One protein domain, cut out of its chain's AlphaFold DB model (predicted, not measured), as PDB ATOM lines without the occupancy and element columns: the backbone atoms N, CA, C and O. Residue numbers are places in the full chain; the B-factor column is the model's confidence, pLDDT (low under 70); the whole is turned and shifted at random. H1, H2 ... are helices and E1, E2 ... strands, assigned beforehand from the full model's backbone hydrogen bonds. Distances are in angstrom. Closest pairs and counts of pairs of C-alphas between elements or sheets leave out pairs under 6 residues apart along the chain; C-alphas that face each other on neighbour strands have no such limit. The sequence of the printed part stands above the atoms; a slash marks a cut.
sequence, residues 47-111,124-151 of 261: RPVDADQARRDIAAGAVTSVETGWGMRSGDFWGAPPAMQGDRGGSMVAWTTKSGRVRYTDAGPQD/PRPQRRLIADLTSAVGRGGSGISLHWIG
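AT A GLANCE: This is residues 47 to 111 and 124 to 151 of the 261 residues of an uncharacterized protein of Micromonospora pisi (UniProt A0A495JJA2). A small sheet of three strands, E1, E4 and E5, has two helices, H1 and H2, packed side by side on one face, while the small hairpin E2 and E3 turns off one end of E1, away from those helices. The short H3 lies far from H1 and H2, at the end of a loop. The printed part has 93 residues with three named helices and five named strands, in the order H1 E1 E2 E3 E4 E5 H2 H3; the larger sheet runs E1 - E4 - E5, antiparallel throughout. The class is mixed, helices and strands; the whole is compact, with a radius of gyration of the C-alphas of 12.6 A and spans of 37 by 30 by 20 A.

HOW THE PARTS SIT: Start at residues 47 to 48, which pair in parallel with residues 103 to 104 of E5, residues 102 to 106. H1, residues 51 to 59, and H2, residues 126 to 140, are on the same face of the sheet of E1, residues 63 to 69, E4, residues 92 to 97, and E5: two layers, helices on one face of a sheet. H1 has a height over the sheet of 9.5 A, H2 of 9.3 A. H1 and H2 touch, closest at the C-alphas of Ile 58 and Ala 137, 6.1 A, with a shallow tilt of 25 degrees, the same way. The sheet is twisted, with C-alphas up to 4.2 A off its best plane. Look at N 67 and O 94, 2.8 A, between E1 and E4, and at N 95 and O 103, 2.9 A, in the hairpin E4 and E5. E1 runs on into E2, residues 71 to 73, at 95 degrees. E2 forms a hairpin with E3, residues 83 to 85, where N 73 and O 83 are 2.8 A apart. The closest C-alphas of E1 and E3 are those of Gly 69 and Met 84, 5.1 A. H3, residues 148 to 151, is apart from H2. Every O i to N i+4 pair is within hydrogen-bond range in H1, 10 of 11 in H2; H3 is too short for one.

IN THESE COORDINATES: Find C-alpha 51 at (0.020, 28.259, 6.055); H1 runs 12.6 A from there to residue 59. E1 covers 17.4 A from 63 to 69, E4 16.5 A from 92 to 97, and E5 13.7 A from 102 to 106. E2, 71 to 73, and E3, 83 to 85, are short. H2 begins with C-alpha 126 at (8.051, 29.077, 10.207) and runs 21.2 A to 140; H3, 148 to 151, ends with C-alpha 151 at (-8.489, 42.706, -10.652).

THE WHOLE: The C-alphas farthest apart, of Phe 77 and Pro 124, are 37.9 A apart. Residues 112 to 123 are not printed; C-alphas 111 and 124 are 11.8 A apart across the cut. Of the links printed whole, none is long. Mean pLDDT of the printed part is 83.5, and it is under 70 at residues 88, 109 to 111, 124 to 125 and 141 to 148.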
ATOM      1  N   ARG A  47      -8.758  35.770  -0.155       90.31
ATOM      2  CA  ARG A  47      -9.226  34.801   0.843       90.31
ATOM      3  C   ARG A  47      -8.156  34.526   1.894       90.31
ATOM      4  O   ARG A  47      -7.038  34.177   1.501       90.31
ATOM      5  N   PRO A  48      -8.491  34.632   3.194       92.62
ATOM      6  CA  PRO A  48      -7.607  34.158   4.243       92.62
ATOM      7  C   PRO A  48      -7.510  32.636   4.147       92.62
ATOM      8  O   PRO A  48      -8.529  31.953   4.011       92.62
ATOM      9  N   VAL A  49      -6.294  32.109   4.186       94.81
ATOM     10  CA  VAL A  49      -6.026  30.668   4.190       94.81
ATOM     11  C   VAL A  49      -4.899  30.351   5.162       94.81
ATOM     12  O   VAL A  49      -4.080  31.214   5.457       94.81
ATOM     13  N   ASP A  50      -4.826  29.102   5.609       92.62
ATOM     14  CA  ASP A  50      -3.764  28.656   6.509       92.62
ATOM     15  C   ASP A  50      -2.424  28.468   5.785       92.62
ATOM     16  O   ASP A  50      -2.362  28.191   4.580       92.62
ATOM     17  N   ALA A  51      -1.333  28.509   6.552       91.62
ATOM     18  CA  ALA A  51       0.020  28.259   6.055       91.62
ATOM     19  C   ALA A  51       0.162  26.897   5.343       91.62
ATOM     20  O   ALA A  51       0.922  26.772   4.381       91.62
ATOM     21  N   ASP A  52      -0.601  25.879   5.748       93.88
ATOM     22  CA  ASP A  52      -0.588  24.568   5.089       93.88
ATOM     23  C   ASP A  52      -1.160  24.617   3.671       93.88
ATOM     24  O   ASP A  52      -0.697  23.898   2.782       93.88
ATOM     25  N   GLN A  53      -2.133  25.497   3.418       95.69
ATOM     26  CA  GLN A  53      -2.644  25.709   2.068       95.69
ATOM     27  C   GLN A  53      -1.586  26.361   1.175       95.69
ATOM     28  O   GLN A  53      -1.460  25.976   0.014       95.69
ATOM     29  N   ALA A  54      -0.793  27.287   1.716       95.06
ATOM     30  CA  ALA A  54       0.325  27.882   0.991       95.06
ATOM     31  C   ALA A  54       1.357  26.817   0.585       95.06
ATOM     32  O   ALA A  54       1.782  26.776  -0.569       95.06
ATOM     33  N   ARG A  55       1.692  25.885   1.491       95.31
ATOM     34  CA  ARG A  55       2.585  24.750   1.187       95.31
ATOM     35  C   ARG A  55       2.027  23.861   0.073       95.31
ATOM     36  O   ARG A  55       2.778  23.475  -0.822       95.31
ATOM     37  N   ARG A  56       0.719  23.569   0.091       96.81
ATOM     38  CA  ARG A  56       0.045  22.822  -0.988       96.81
ATOM     39  C   ARG A  56       0.129  23.554  -2.329       96.81
ATOM     40  O   ARG A  56       0.421  22.927  -3.341       96.81
ATOM     41  N   ASP A  57      -0.074  24.870  -2.335       95.81
ATOM     42  CA  ASP A  57       0.012  25.681  -3.556       95.81
ATOM     43  C   ASP A  57       1.445  25.745  -4.106       95.81
ATOM     44  O   ASP A  57       1.636  25.684  -5.322       95.81
ATOM     45  N   ILE A  58       2.451  25.829  -3.227       95.75
ATOM     46  CA  ILE A  58       3.872  25.756  -3.593       95.75
ATOM     47  C   ILE A  58       4.186  24.395  -4.216       95.75
ATOM     48  O   ILE A  58       4.767  24.340  -5.299       95.75
ATOM     49  N   ALA A  59       3.781  23.303  -3.561       95.94
ATOM     50  CA  ALA A  59       4.017  21.943  -4.045       95.94
ATOM     51  C   ALA A  59       3.339  21.686  -5.402       95.94
ATOM     52  O   ALA A  59       3.916  21.034  -6.268       95.94
ATOM     53  N   ALA A  60       2.152  22.258  -5.618       95.62
ATOM     54  CA  ALA A  60       1.441  22.200  -6.894       95.62
ATOM     55  C   ALA A  60       2.030  23.126  -7.981       95.62
ATOM     56  O   ALA A  60       1.526  23.153  -9.105       95.62
ATOM     57  N   GLY A  61       3.047  23.938  -7.661       93.69
ATOM     58  CA  GLY A  61       3.578  24.956  -8.569       93.69
ATOM     59  C   GLY A  61       2.505  25.959  -9.003       93.69
ATOM     60  O   GLY A  61       2.500  26.405 -10.153       93.69
ATOM     61  N   ALA A  62       1.544  26.250  -8.125       93.00
ATOM     62  CA  ALA A  62       0.405  27.111  -8.413       93.00
ATOM     63  C   ALA A  62       0.705  28.592  -8.157       93.00
ATOM     64  O   ALA A  62      -0.057  29.429  -8.622       93.00
ATOM     65  N   VAL A  63       1.774  28.924  -7.436       93.62
ATOM     66  CA  VAL A  63       2.121  30.296  -7.035       93.62
ATOM     67  C   VAL A  63       2.743  31.068  -8.204       93.62
ATOM     68  O   VAL A  63       3.713  30.604  -8.796       93.62
ATOM     69  N   THR A  64       2.200  32.245  -8.530       91.31
ATOM     70  CA  THR A  64       2.666  33.098  -9.645       91.31
ATOM     71  C   THR A  64       3.232  34.442  -9.200       91.31
ATOM     72  O   THR A  64       4.086  34.996  -9.879       91.31
ATOM     73  N   SER A  65       2.758  34.990  -8.083       89.75
ATOM     74  CA  SER A  65       3.301  36.214  -7.484       89.75
ATOM     75  C   SER A  65       3.171  36.152  -5.972       89.75
ATOM     76  O   SER A  65       2.310  35.435  -5.459       89.75
ATOM     77  N   VAL A  66       4.040  36.878  -5.272       91.62
ATOM     78  CA  VAL A  66       4.081  36.955  -3.810       91.62
ATOM     79  C   VAL A  66       4.328  38.405  -3.423       91.62
ATOM     80  O   VAL A  66       5.224  39.048  -3.967       91.62
ATOM     81  N   GLU A  67       3.544  38.895  -2.475       91.31
ATOM     82  CA  GLU A  67       3.661  40.222  -1.887       91.31
ATOM     83  C   GLU A  67       3.613  40.100  -0.363       91.31
ATOM     84  O   GLU A  67       2.877  39.277   0.187       91.31
ATOM     85  N   THR A  68       4.398  40.921   0.327       90.75
ATOM     86  CA  THR A  68       4.445  40.991   1.789       90.75
ATOM     87  C   THR A  68       4.094  42.396   2.255       90.75
ATOM     88  O   THR A  68       4.427  43.380   1.594       90.75
ATOM     89  N   GLY A  69       3.418  42.489   3.395       90.31
ATOM     90  CA  GLY A  69       2.953  43.751   3.960       90.31
ATOM     91  C   GLY A  69       2.466  43.574   5.393       90.31
ATOM     92  O   GLY A  69       2.353  42.464   5.906       90.31
ATOM     93  N   TRP A  70       2.238  44.676   6.093       87.75
ATOM     94  CA  TRP A  70       1.798  44.667   7.497       87.75
ATOM     95  C   TRP A  70       0.305  44.413   7.659       87.75
ATOM     96  O   TRP A  70      -0.189  44.149   8.750       87.75
ATOM     97  N   GLY A  71      -0.412  44.504   6.555       87.25
ATOM     98  CA  GLY A  71      -1.832  44.285   6.472       87.25
ATOM     99  C   GLY A  71      -2.276  44.477   5.039       87.25
ATOM    100  O   GLY A  71      -1.492  44.837   4.156       87.25
ATOM    101  N   MET A  72      -3.559  44.251   4.824       85.88
ATOM    102  CA  MET A  72      -4.181  44.440   3.534       85.88
ATOM    103  C   MET A  72      -5.105  45.644   3.631       85.88
ATOM    104  O   MET A  72      -6.064  45.637   4.403       85.88
ATOM    105  N   ARG A  73      -4.810  46.694   2.863       86.00
ATOM    106  CA  ARG A  73      -5.730  47.814   2.725       86.00
ATOM    107  C   ARG A  73      -6.845  47.368   1.791       86.00
ATOM    108  O   ARG A  73      -6.591  47.074   0.618       86.00
ATOM    109  N   SER A  74      -8.066  47.306   2.316       79.44
ATOM    110  CA  SER A  74      -9.266  47.161   1.496       79.44
ATOM    111  C   SER A  74      -9.269  48.266   0.444       79.44
ATOM    112  O   SER A  74      -8.979  49.422   0.760       79.44
ATOM    113  N   GLY A  75      -9.537  47.911  -0.811       75.62
ATOM    114  CA  GLY A  75      -9.641  48.908  -1.868       75.62
ATOM    115  C   GLY A  75     -10.811  49.866  -1.622       75.62
ATOM    116  O   GLY A  75     -11.730  49.559  -0.863       75.62
ATOM    117  N   ASP A  76     -10.779  51.023  -2.282       79.75
ATOM    118  CA  ASP A  76     -11.741  52.115  -2.051       79.75
ATOM    119  C   ASP A  76     -13.190  51.745  -2.428       79.75
ATOM    120  O   ASP A  76     -14.137  52.436  -2.055       79.75
ATOM    121  N   PHE A  77     -13.382  50.654  -3.176       77.44
ATOM    122  CA  PHE A  77     -14.687  50.119  -3.547       77.44
ATOM    123  C   PHE A  77     -14.638  48.592  -3.703       77.44
ATOM    124  O   PHE A  77     -13.578  47.985  -3.859       77.44
ATOM    125  N   TRP A  78     -15.806  47.949  -3.695       75.88
ATOM    126  CA  TRP A  78     -15.893  46.496  -3.841       75.88
ATOM    127  C   TRP A  78     -15.418  46.012  -5.219       75.88
ATOM    128  O   TRP A  78     -15.843  46.520  -6.255       75.88
ATOM    129  N   GLY A  79     -14.543  45.005  -5.233       77.81
ATOM    130  CA  GLY A  79     -13.905  44.496  -6.450       77.81
ATOM    131  C   GLY A  79     -12.634  45.242  -6.861       77.81
ATOM    132  O   GLY A  79     -11.977  44.817  -7.811       77.81
ATOM    133  N   ALA A  80     -12.257  46.310  -6.148       82.62
ATOM    134  CA  ALA A  80     -10.918  46.866  -6.254       82.62
ATOM    135  C   ALA A  80      -9.897  45.834  -5.745       82.62
ATOM    136  O   ALA A  80     -10.131  45.213  -4.700       82.62
ATOM    137  N   PRO A  81      -8.771  45.635  -6.453       80.56
ATOM    138  CA  PRO A  81      -7.712  44.786  -5.941       80.56
ATOM    139  C   PRO A  81      -7.228  45.366  -4.605       80.56
ATOM    140  O   PRO A  81      -7.006  46.578  -4.510       80.56
ATOM    141  N   PRO A  82      -7.088  44.539  -3.560       81.00
ATOM    142  CA  PRO A  82      -6.474  45.011  -2.330       81.00
ATOM    143  C   PRO A  82      -5.038  45.472  -2.596       81.00
ATOM    144  O   PRO A  82      -4.356  44.949  -3.481       81.00
ATOM    145  N   ALA A  83      -4.553  46.390  -1.773       86.25
ATOM    146  CA  ALA A  83      -3.141  46.740  -1.755       86.25
ATOM    147  C   ALA A  83      -2.517  46.252  -0.447       86.25
ATOM    148  O   ALA A  83      -3.078  46.470   0.631       86.25
ATOM    149  N   MET A  84      -1.351  45.612  -0.528       87.44
ATOM    150  CA  MET A  84      -0.530  45.379   0.658       87.44
ATOM    151  C   MET A  84      -0.094  46.719   1.253       87.44
ATOM    152  O   MET A  84       0.325  47.626   0.535       87.44
ATOM    153  N   GLN A  85      -0.229  46.861   2.570       87.25
ATOM    154  CA  GLN A  85       0.139  48.080   3.278       87.25
ATOM    155  C   GLN A  85       1.560  47.974   3.848       87.25
ATOM    156  O   GLN A  85       1.855  47.085   4.647       87.25
ATOM    157  N   GLY A  86       2.412  48.940   3.490       80.31
ATOM    158  CA  GLY A  86       3.755  49.129   4.046       80.31
ATOM    159  C   GLY A  86       4.871  48.355   3.337       80.31
ATOM    160  O   GLY A  86       4.682  47.805   2.255       80.31
ATOM    161  N   ASP A  87       6.060  48.374   3.943       73.69
ATOM    162  CA  ASP A  87       7.287  47.856   3.333       73.69
ATOM    163  C   ASP A  87       7.336  46.320   3.272       73.69
ATOM    164  O   ASP A  87       6.688  45.625   4.058       73.69
ATOM    165  N   ARG A  88       8.207  45.796   2.389       69.31
ATOM    166  CA  ARG A  88       8.427  44.365   2.054       69.31
ATOM    167  C   ARG A  88       8.771  43.428   3.229       69.31
ATOM    168  O   ARG A  88       9.069  42.256   3.011       69.31
ATOM    169  N   GLY A  89       8.744  43.902   4.468       71.56
ATOM    170  CA  GLY A  89       8.974  43.082   5.649       71.56
ATOM    171  C   GLY A  89       7.722  42.459   6.256       71.56
ATOM    172  O   GLY A  89       7.877  41.457   6.943       71.56
ATOM    173  N   GLY A  90       6.530  43.043   6.079       82.00
ATOM    174  CA  GLY A  90       5.378  42.845   6.977       82.00
ATOM    175  C   GLY A  90       4.909  41.400   7.237       82.00
ATOM    176  O   GLY A  90       5.232  40.472   6.497       82.00
ATOM    177  N   SER A  91       4.167  41.209   8.335       86.56
ATOM    178  CA  SER A  91       3.745  39.884   8.822       86.56
ATOM    179  C   SER A  91       2.776  39.147   7.902       86.56
ATOM    180  O   SER A  91       2.730  37.915   7.917       86.56
ATOM    181  N   MET A  92       2.016  39.881   7.093       90.06
ATOM    182  CA  MET A  92       1.058  39.322   6.158       90.06
ATOM    183  C   MET A  92       1.745  39.012   4.829       90.06
ATOM    184  O   MET A  92       2.448  39.845   4.255       90.06
ATOM    185  N   VAL A  93       1.499  37.812   4.312       92.31
ATOM    186  CA  VAL A  93       1.931  37.412   2.972       92.31
ATOM    187  C   VAL A  93       0.706  37.097   2.131       92.31
ATOM    188  O   VAL A  93      -0.166  36.334   2.552       92.31
ATOM    189  N   ALA A  94       0.636  37.687   0.942       92.94
ATOM    190  CA  ALA A  94      -0.332  37.330  -0.078       92.94
ATOM    191  C   ALA A  94       0.374  36.738  -1.284       92.94
ATOM    192  O   ALA A  94       1.487  37.123  -1.638       92.94
ATOM    193  N   TRP A  95      -0.293  35.797  -1.933       93.38
ATOM    194  CA  TRP A  95       0.169  35.230  -3.182       93.38
ATOM    195  C   TRP A  95      -0.982  35.066  -4.156       93.38
ATOM    196  O   TRP A  95      -2.130  34.810  -3.781       93.38
ATOM    197  N   THR A  96      -0.650  35.198  -5.434       91.19
ATOM    198  CA  THR A  96      -1.577  34.900  -6.521       91.19
ATOM    199  C   THR A  96      -1.307  33.496  -7.029       91.19
ATOM    200  O   THR A  96      -0.160  33.069  -7.168       91.19
ATOM    201  N   THR A  97      -2.383  32.765  -7.284       92.25
ATOM    202  CA  THR A  97      -2.333  31.431  -7.885       92.25
ATOM    203  C   THR A  97      -2.472  31.504  -9.410       92.25
ATOM    204  O   THR A  97      -3.014  32.474  -9.934       92.25
ATOM    205  N   LYS A  98      -2.104  30.447 -10.142       89.75
ATOM    206  CA  LYS A  98      -2.304  30.323 -11.603       89.75
ATOM    207  C   LYS A  98      -3.759  30.530 -12.044       89.75
ATOM    208  O   LYS A  98      -3.996  30.964 -13.164       89.75
ATOM    209  N   SER A  99      -4.735  30.266 -11.170       89.06
ATOM    210  CA  SER A  99      -6.156  30.552 -11.425       89.06
ATOM    211  C   SER A  99      -6.544  32.027 -11.219       89.06
ATOM    212  O   SER A  99      -7.727  32.362 -11.257       89.06
ATOM    213  N   GLY A 100      -5.581  32.897 -10.907       87.31
ATOM    214  CA  GLY A 100      -5.785  34.318 -10.630       87.31
ATOM    215  C   GLY A 100      -6.451  34.624  -9.292       87.31
ATOM    216  O   GLY A 100      -6.913  35.739  -9.083       87.31
ATOM    217  N   ARG A 101      -6.527  33.644  -8.382       89.88
ATOM    218  CA  ARG A 101      -7.071  33.865  -7.036       89.88
ATOM    219  C   ARG A 101      -5.971  34.381  -6.126       89.88
ATOM    220  O   ARG A 101      -4.901  33.765  -6.079       89.88
ATOM    221  N   VAL A 102      -6.281  35.442  -5.391       90.31
ATOM    222  CA  VAL A 102      -5.422  36.007  -4.351       90.31
ATOM    223  C   VAL A 102      -5.732  35.316  -3.028       90.31
ATOM    224  O   VAL A 102      -6.887  35.219  -2.604       90.31
ATOM    225  N   ARG A 103      -4.694  34.800  -2.382       93.38
ATOM    226  CA  ARG A 103      -4.760  34.196  -1.052       93.38
ATOM    227  C   ARG A 103      -3.824  34.948  -0.137       93.38
ATOM    228  O   ARG A 103      -2.806  35.454  -0.600       93.38
ATOM    229  N   TYR A 104      -4.168  35.018   1.138       94.00
ATOM    230  CA  TYR A 104      -3.292  35.614   2.129       94.00
ATOM    231  C   TYR A 104      -3.325  34.820   3.426       94.00
ATOM    232  O   TYR A 104      -4.323  34.185   3.758       94.00
ATOM    233  N   THR A 105      -2.223  34.873   4.161       93.81
ATOM    234  CA  THR A 105      -2.148  34.404   5.542       93.81
ATOM    235  C   THR A 105      -1.423  35.459   6.356       93.81
ATOM    236  O   THR A 105      -0.489  36.103   5.867       93.81
ATOM    237  N   ASP A 106      -1.842  35.629   7.605       89.81
ATOM    238  CA  ASP A 106      -0.953  36.221   8.593       89.81
ATOM    239  C   ASP A 106       0.106  35.167   8.914       89.81
ATOM    240  O   ASP A 106      -0.226  34.030   9.258       89.81
ATOM    241  N   ALA A 107       1.375  35.498   8.709       83.19
ATOM    242  CA  ALA A 107       2.466  34.602   9.044       83.19
ATOM    243  C   ALA A 107       2.973  34.824  10.484       83.19
ATOM    244  O   ALA A 107       3.926  34.170  10.903       83.19
ATOM    245  N   GLY A 108       2.289  35.675  11.260       75.56
ATOM    246  CA  GLY A 108       2.514  35.917  12.680       75.56
ATOM    247  C   GLY A 108       3.304  37.200  12.955       75.56
ATOM    248  O   GLY A 108       3.871  37.790  12.028       75.56
ATOM    249  N   PRO A 109       3.361  37.646  14.227       65.44
ATOM    250  CA  PRO A 109       4.038  38.878  14.610       65.44
ATOM    251  C   PRO A 109       5.488  38.886  14.123       65.44
ATOM    252  O   PRO A 109       6.232  37.928  14.355       65.44
ATOM    253  N   GLN A 110       5.905  39.991  13.502       58.81
ATOM    254  CA  GLN A 110       7.333  40.274  13.421       58.81
ATOM    255  C   GLN A 110       7.885  40.427  14.838       58.81
ATOM    256  O   GLN A 110       7.172  40.896  15.726       58.81
ATOM    257  N   ASP A 111       9.139  40.024  15.044       57.16
ATOM    258  CA  ASP A 111       9.818  40.200  16.326       57.16
ATOM    259  C   ASP A 111       9.568  41.613  16.874       57.16
ATOM    260  O   ASP A 111       9.828  42.580  16.148       57.16
ATOM    261  N   PRO A 124      15.086  30.000  12.253       55.56
ATOM    262  CA  PRO A 124      14.341  30.610  11.165       55.56
ATOM    263  C   PRO A 124      12.886  30.202  11.351       55.56
ATOM    264  O   PRO A 124      12.502  29.073  11.031       55.56
ATOM    265  N   ARG A 125      12.111  31.105  11.957       68.06
ATOM    266  CA  ARG A 125      10.726  30.862  12.337       68.06
ATOM    267  C   ARG A 125       9.925  30.426  11.108       68.06
ATOM    268  O   ARG A 125      10.256  30.840   9.989       68.06
ATOM    269  N   PRO A 126       8.870  29.616  11.295       77.50
ATOM    270  CA  PRO A 126       8.051  29.077  10.207       77.50
ATOM    271  C   PRO A 126       7.608  30.129   9.171       77.50
ATOM    272  O   PRO A 126       7.530  29.806   7.991       77.50
ATOM    273  N   GLN A 127       7.434  31.391   9.576       80.19
ATOM    274  CA  GLN A 127       7.158  32.544   8.710       80.19
ATOM    275  C   GLN A 127       8.241  32.843   7.671       80.19
ATOM    276  O   GLN A 127       7.948  32.907   6.480       80.19
ATOM    277  N   ARG A 128       9.499  33.034   8.098       84.25
ATOM    278  CA  ARG A 128      10.598  33.355   7.170       84.25
ATOM    279  C   ARG A 128      10.814  32.219   6.182       84.25
ATOM    280  O   ARG A 128      11.076  32.483   5.014       84.25
ATOM    281  N   ARG A 129      10.653  30.975   6.649       88.94
ATOM    282  CA  ARG A 129      10.684  29.789   5.787       88.94
ATOM    283  C   ARG A 129       9.551  29.830   4.767       88.94
ATOM    284  O   ARG A 129       9.829  29.720   3.587       88.94
ATOM    285  N   LEU A 130       8.314  30.104   5.188       90.06
ATOM    286  CA  LEU A 130       7.176  30.191   4.270       90.06
ATOM    287  C   LEU A 130       7.355  31.287   3.207       90.06
ATOM    288  O   LEU A 130       7.111  31.039   2.029       90.06
ATOM    289  N   ILE A 131       7.795  32.485   3.601       90.25
ATOM    290  CA  ILE A 131       8.041  33.592   2.662       90.25
ATOM    291  C   ILE A 131       9.170  33.228   1.689       90.25
ATOM    292  O   ILE A 131       9.043  33.470   0.486       90.25
ATOM    293  N   ALA A 132      10.256  32.620   2.178       91.25
ATOM    294  CA  ALA A 132      11.348  32.144   1.332       91.25
ATOM    295  C   ALA A 132      10.877  31.050   0.358       91.25
ATOM    296  O   ALA A 132      11.179  31.127  -0.833       91.25
ATOM    297  N   ASP A 133      10.075  30.092   0.827       93.62
ATOM    298  CA  ASP A 133       9.508  29.013   0.016       93.62
ATOM    299  C   ASP A 133       8.605  29.579  -1.090       93.62
ATOM    300  O   ASP A 133       8.776  29.235  -2.262       93.62
ATOM    301  N   LEU A 134       7.707  30.510  -0.748       92.50
ATOM    302  CA  LEU A 134       6.836  31.219  -1.689       92.50
ATOM    303  C   LEU A 134       7.647  32.001  -2.734       92.50
ATOM    304  O   LEU A 134       7.400  31.878  -3.934       92.50
ATOM    305  N   THR A 135       8.656  32.755  -2.298       91.19
ATOM    306  CA  THR A 135       9.523  33.545  -3.189       91.19
ATOM    307  C   THR A 135      10.312  32.638  -4.138       91.19
ATOM    308  O   THR A 135      10.397  32.904  -5.338       91.19
ATOM    309  N   SER A 136      10.821  31.507  -3.636       91.62
ATOM    310  CA  SER A 136      11.513  30.499  -4.449       91.62
ATOM    311  C   SER A 136      10.587  29.813  -5.464       91.62
ATOM    312  O   SER A 136      11.041  29.350  -6.512       91.62
ATOM    313  N   ALA A 137       9.289  29.707  -5.159       90.94
ATOM    314  CA  ALA A 137       8.300  29.112  -6.050       90.94
ATOM    315  C   ALA A 137       7.994  30.033  -7.240       90.94
ATOM    316  O   ALA A 137       7.922  29.553  -8.369       90.94
ATOM    317  N   VAL A 138       7.910  31.349  -7.010       88.75
ATOM    318  CA  VAL A 138       7.705  32.346  -8.078       88.75
ATOM    319  C   VAL A 138       8.851  32.320  -9.089       88.75
ATOM    320  O   VAL A 138       8.599  32.260 -10.291       88.75
ATOM    321  N   GLY A 139      10.106  32.280  -8.625       80.56
ATOM    322  CA  GLY A 139      11.281  32.245  -9.508       80.56
ATOM    323  C   GLY A 139      11.329  31.027 -10.443       80.56
ATOM    324  O   GLY A 139      11.902  31.103 -11.525       80.56
ATOM    325  N   ARG A 140      10.677  29.921 -10.061       75.88
ATOM    326  CA  ARG A 140      10.559  28.697 -10.871       75.88
ATOM    327  C   ARG A 140       9.378  28.720 -11.846       75.88
ATOM    328  O   ARG A 140       9.374  27.962 -12.808       75.88
ATOM    329  N   GLY A 141       8.376  29.564 -11.595       66.19
ATOM    330  CA  GLY A 141       7.114  29.596 -12.337       66.19
ATOM    331  C   GLY A 141       7.166  30.297 -13.699       66.19
ATOM    332  O   GLY A 141       6.186  30.223 -14.440       66.19
ATOM    333  N   GLY A 142       8.287  30.946 -14.039       55.31
ATOM    334  CA  GLY A 142       8.416  31.798 -15.224       55.31
ATOM    335  C   GLY A 142       7.609  33.094 -15.092       55.31
ATOM    336  O   GLY A 142       6.690  33.188 -14.279       55.31
ATOM    337  N   SER A 143       7.949  34.118 -15.880       50.59
ATOM    338  CA  SER A 143       7.232  35.401 -15.943       50.59
ATOM    339  C   SER A 143       5.851  35.213 -16.585       50.59
ATOM    340  O   SER A 143       5.610  35.608 -17.726       50.59
ATOM    341  N   GLY A 144       4.955  34.519 -15.887       48.75
ATOM    342  CA  GLY A 144       3.576  34.332 -16.297       48.75
ATOM    343  C   GLY A 144       2.890  35.687 -16.395       48.75
ATOM    344  O   GLY A 144       3.050  36.525 -15.508       48.75
ATOM    345  N   ILE A 145       2.141  35.893 -17.482       50.47
ATOM    346  CA  ILE A 145       1.264  37.049 -17.704       50.47
ATOM    347  C   ILE A 145       0.579  37.390 -16.379       50.47
ATOM    348  O   ILE A 145      -0.183  36.586 -15.838       50.47
ATOM    349  N   SER A 146       0.915  38.551 -15.819       55.78
ATOM    350  CA  SER A 146       0.556  38.918 -14.456       55.78
ATOM    351  C   SER A 146      -0.969  38.931 -14.305       55.78
ATOM    352  O   SER A 146      -1.644  39.821 -14.827       55.78
ATOM    353  N   LEU A 147      -1.528  37.957 -13.580       58.16
ATOM    354  CA  LEU A 147      -2.972  37.803 -13.326       58.16
ATOM    355  C   LEU A 147      -3.605  38.962 -12.521       58.16
ATOM    356  O   LEU A 147      -4.811  38.950 -12.283       58.16
ATOM    357  N   HIS A 148      -2.833  40.020 -12.228       68.62
ATOM    358  CA  HIS A 148      -3.321  41.372 -11.914       68.62
ATOM    359  C   HIS A 148      -4.377  41.875 -12.914       68.62
ATOM    360  O   HIS A 148      -5.215  42.704 -12.557       68.62
ATOM    361  N   TRP A 149      -4.389  41.350 -14.147       79.44
ATOM    362  CA  TRP A 149      -5.387  41.714 -15.150       79.44
ATOM    363  C   TRP A 149      -6.828  41.385 -14.732       79.44
ATOM    364  O   TRP A 149      -7.722  42.102 -15.161       79.44
ATOM    365  N   ILE A 150      -7.090  40.373 -13.884       83.38
ATOM    366  CA  ILE A 150      -8.466  40.062 -13.435       83.38
ATOM    367  C   ILE A 150      -8.980  41.151 -12.491       83.38
ATOM    368  O   ILE A 150     -10.101  41.629 -12.658       83.38
ATOM    369  N   GLY A 151      -8.157  41.579 -11.528       82.56
ATOM    370  CA  GLY A 151      -8.489  42.706 -10.652       82.56
ATOM    371  C   GLY A 151      -8.683  43.994 -11.452       82.56
ATOM    372  O   GLY A 151      -9.669  44.705 -11.265       82.56
TER     373      GLY A 151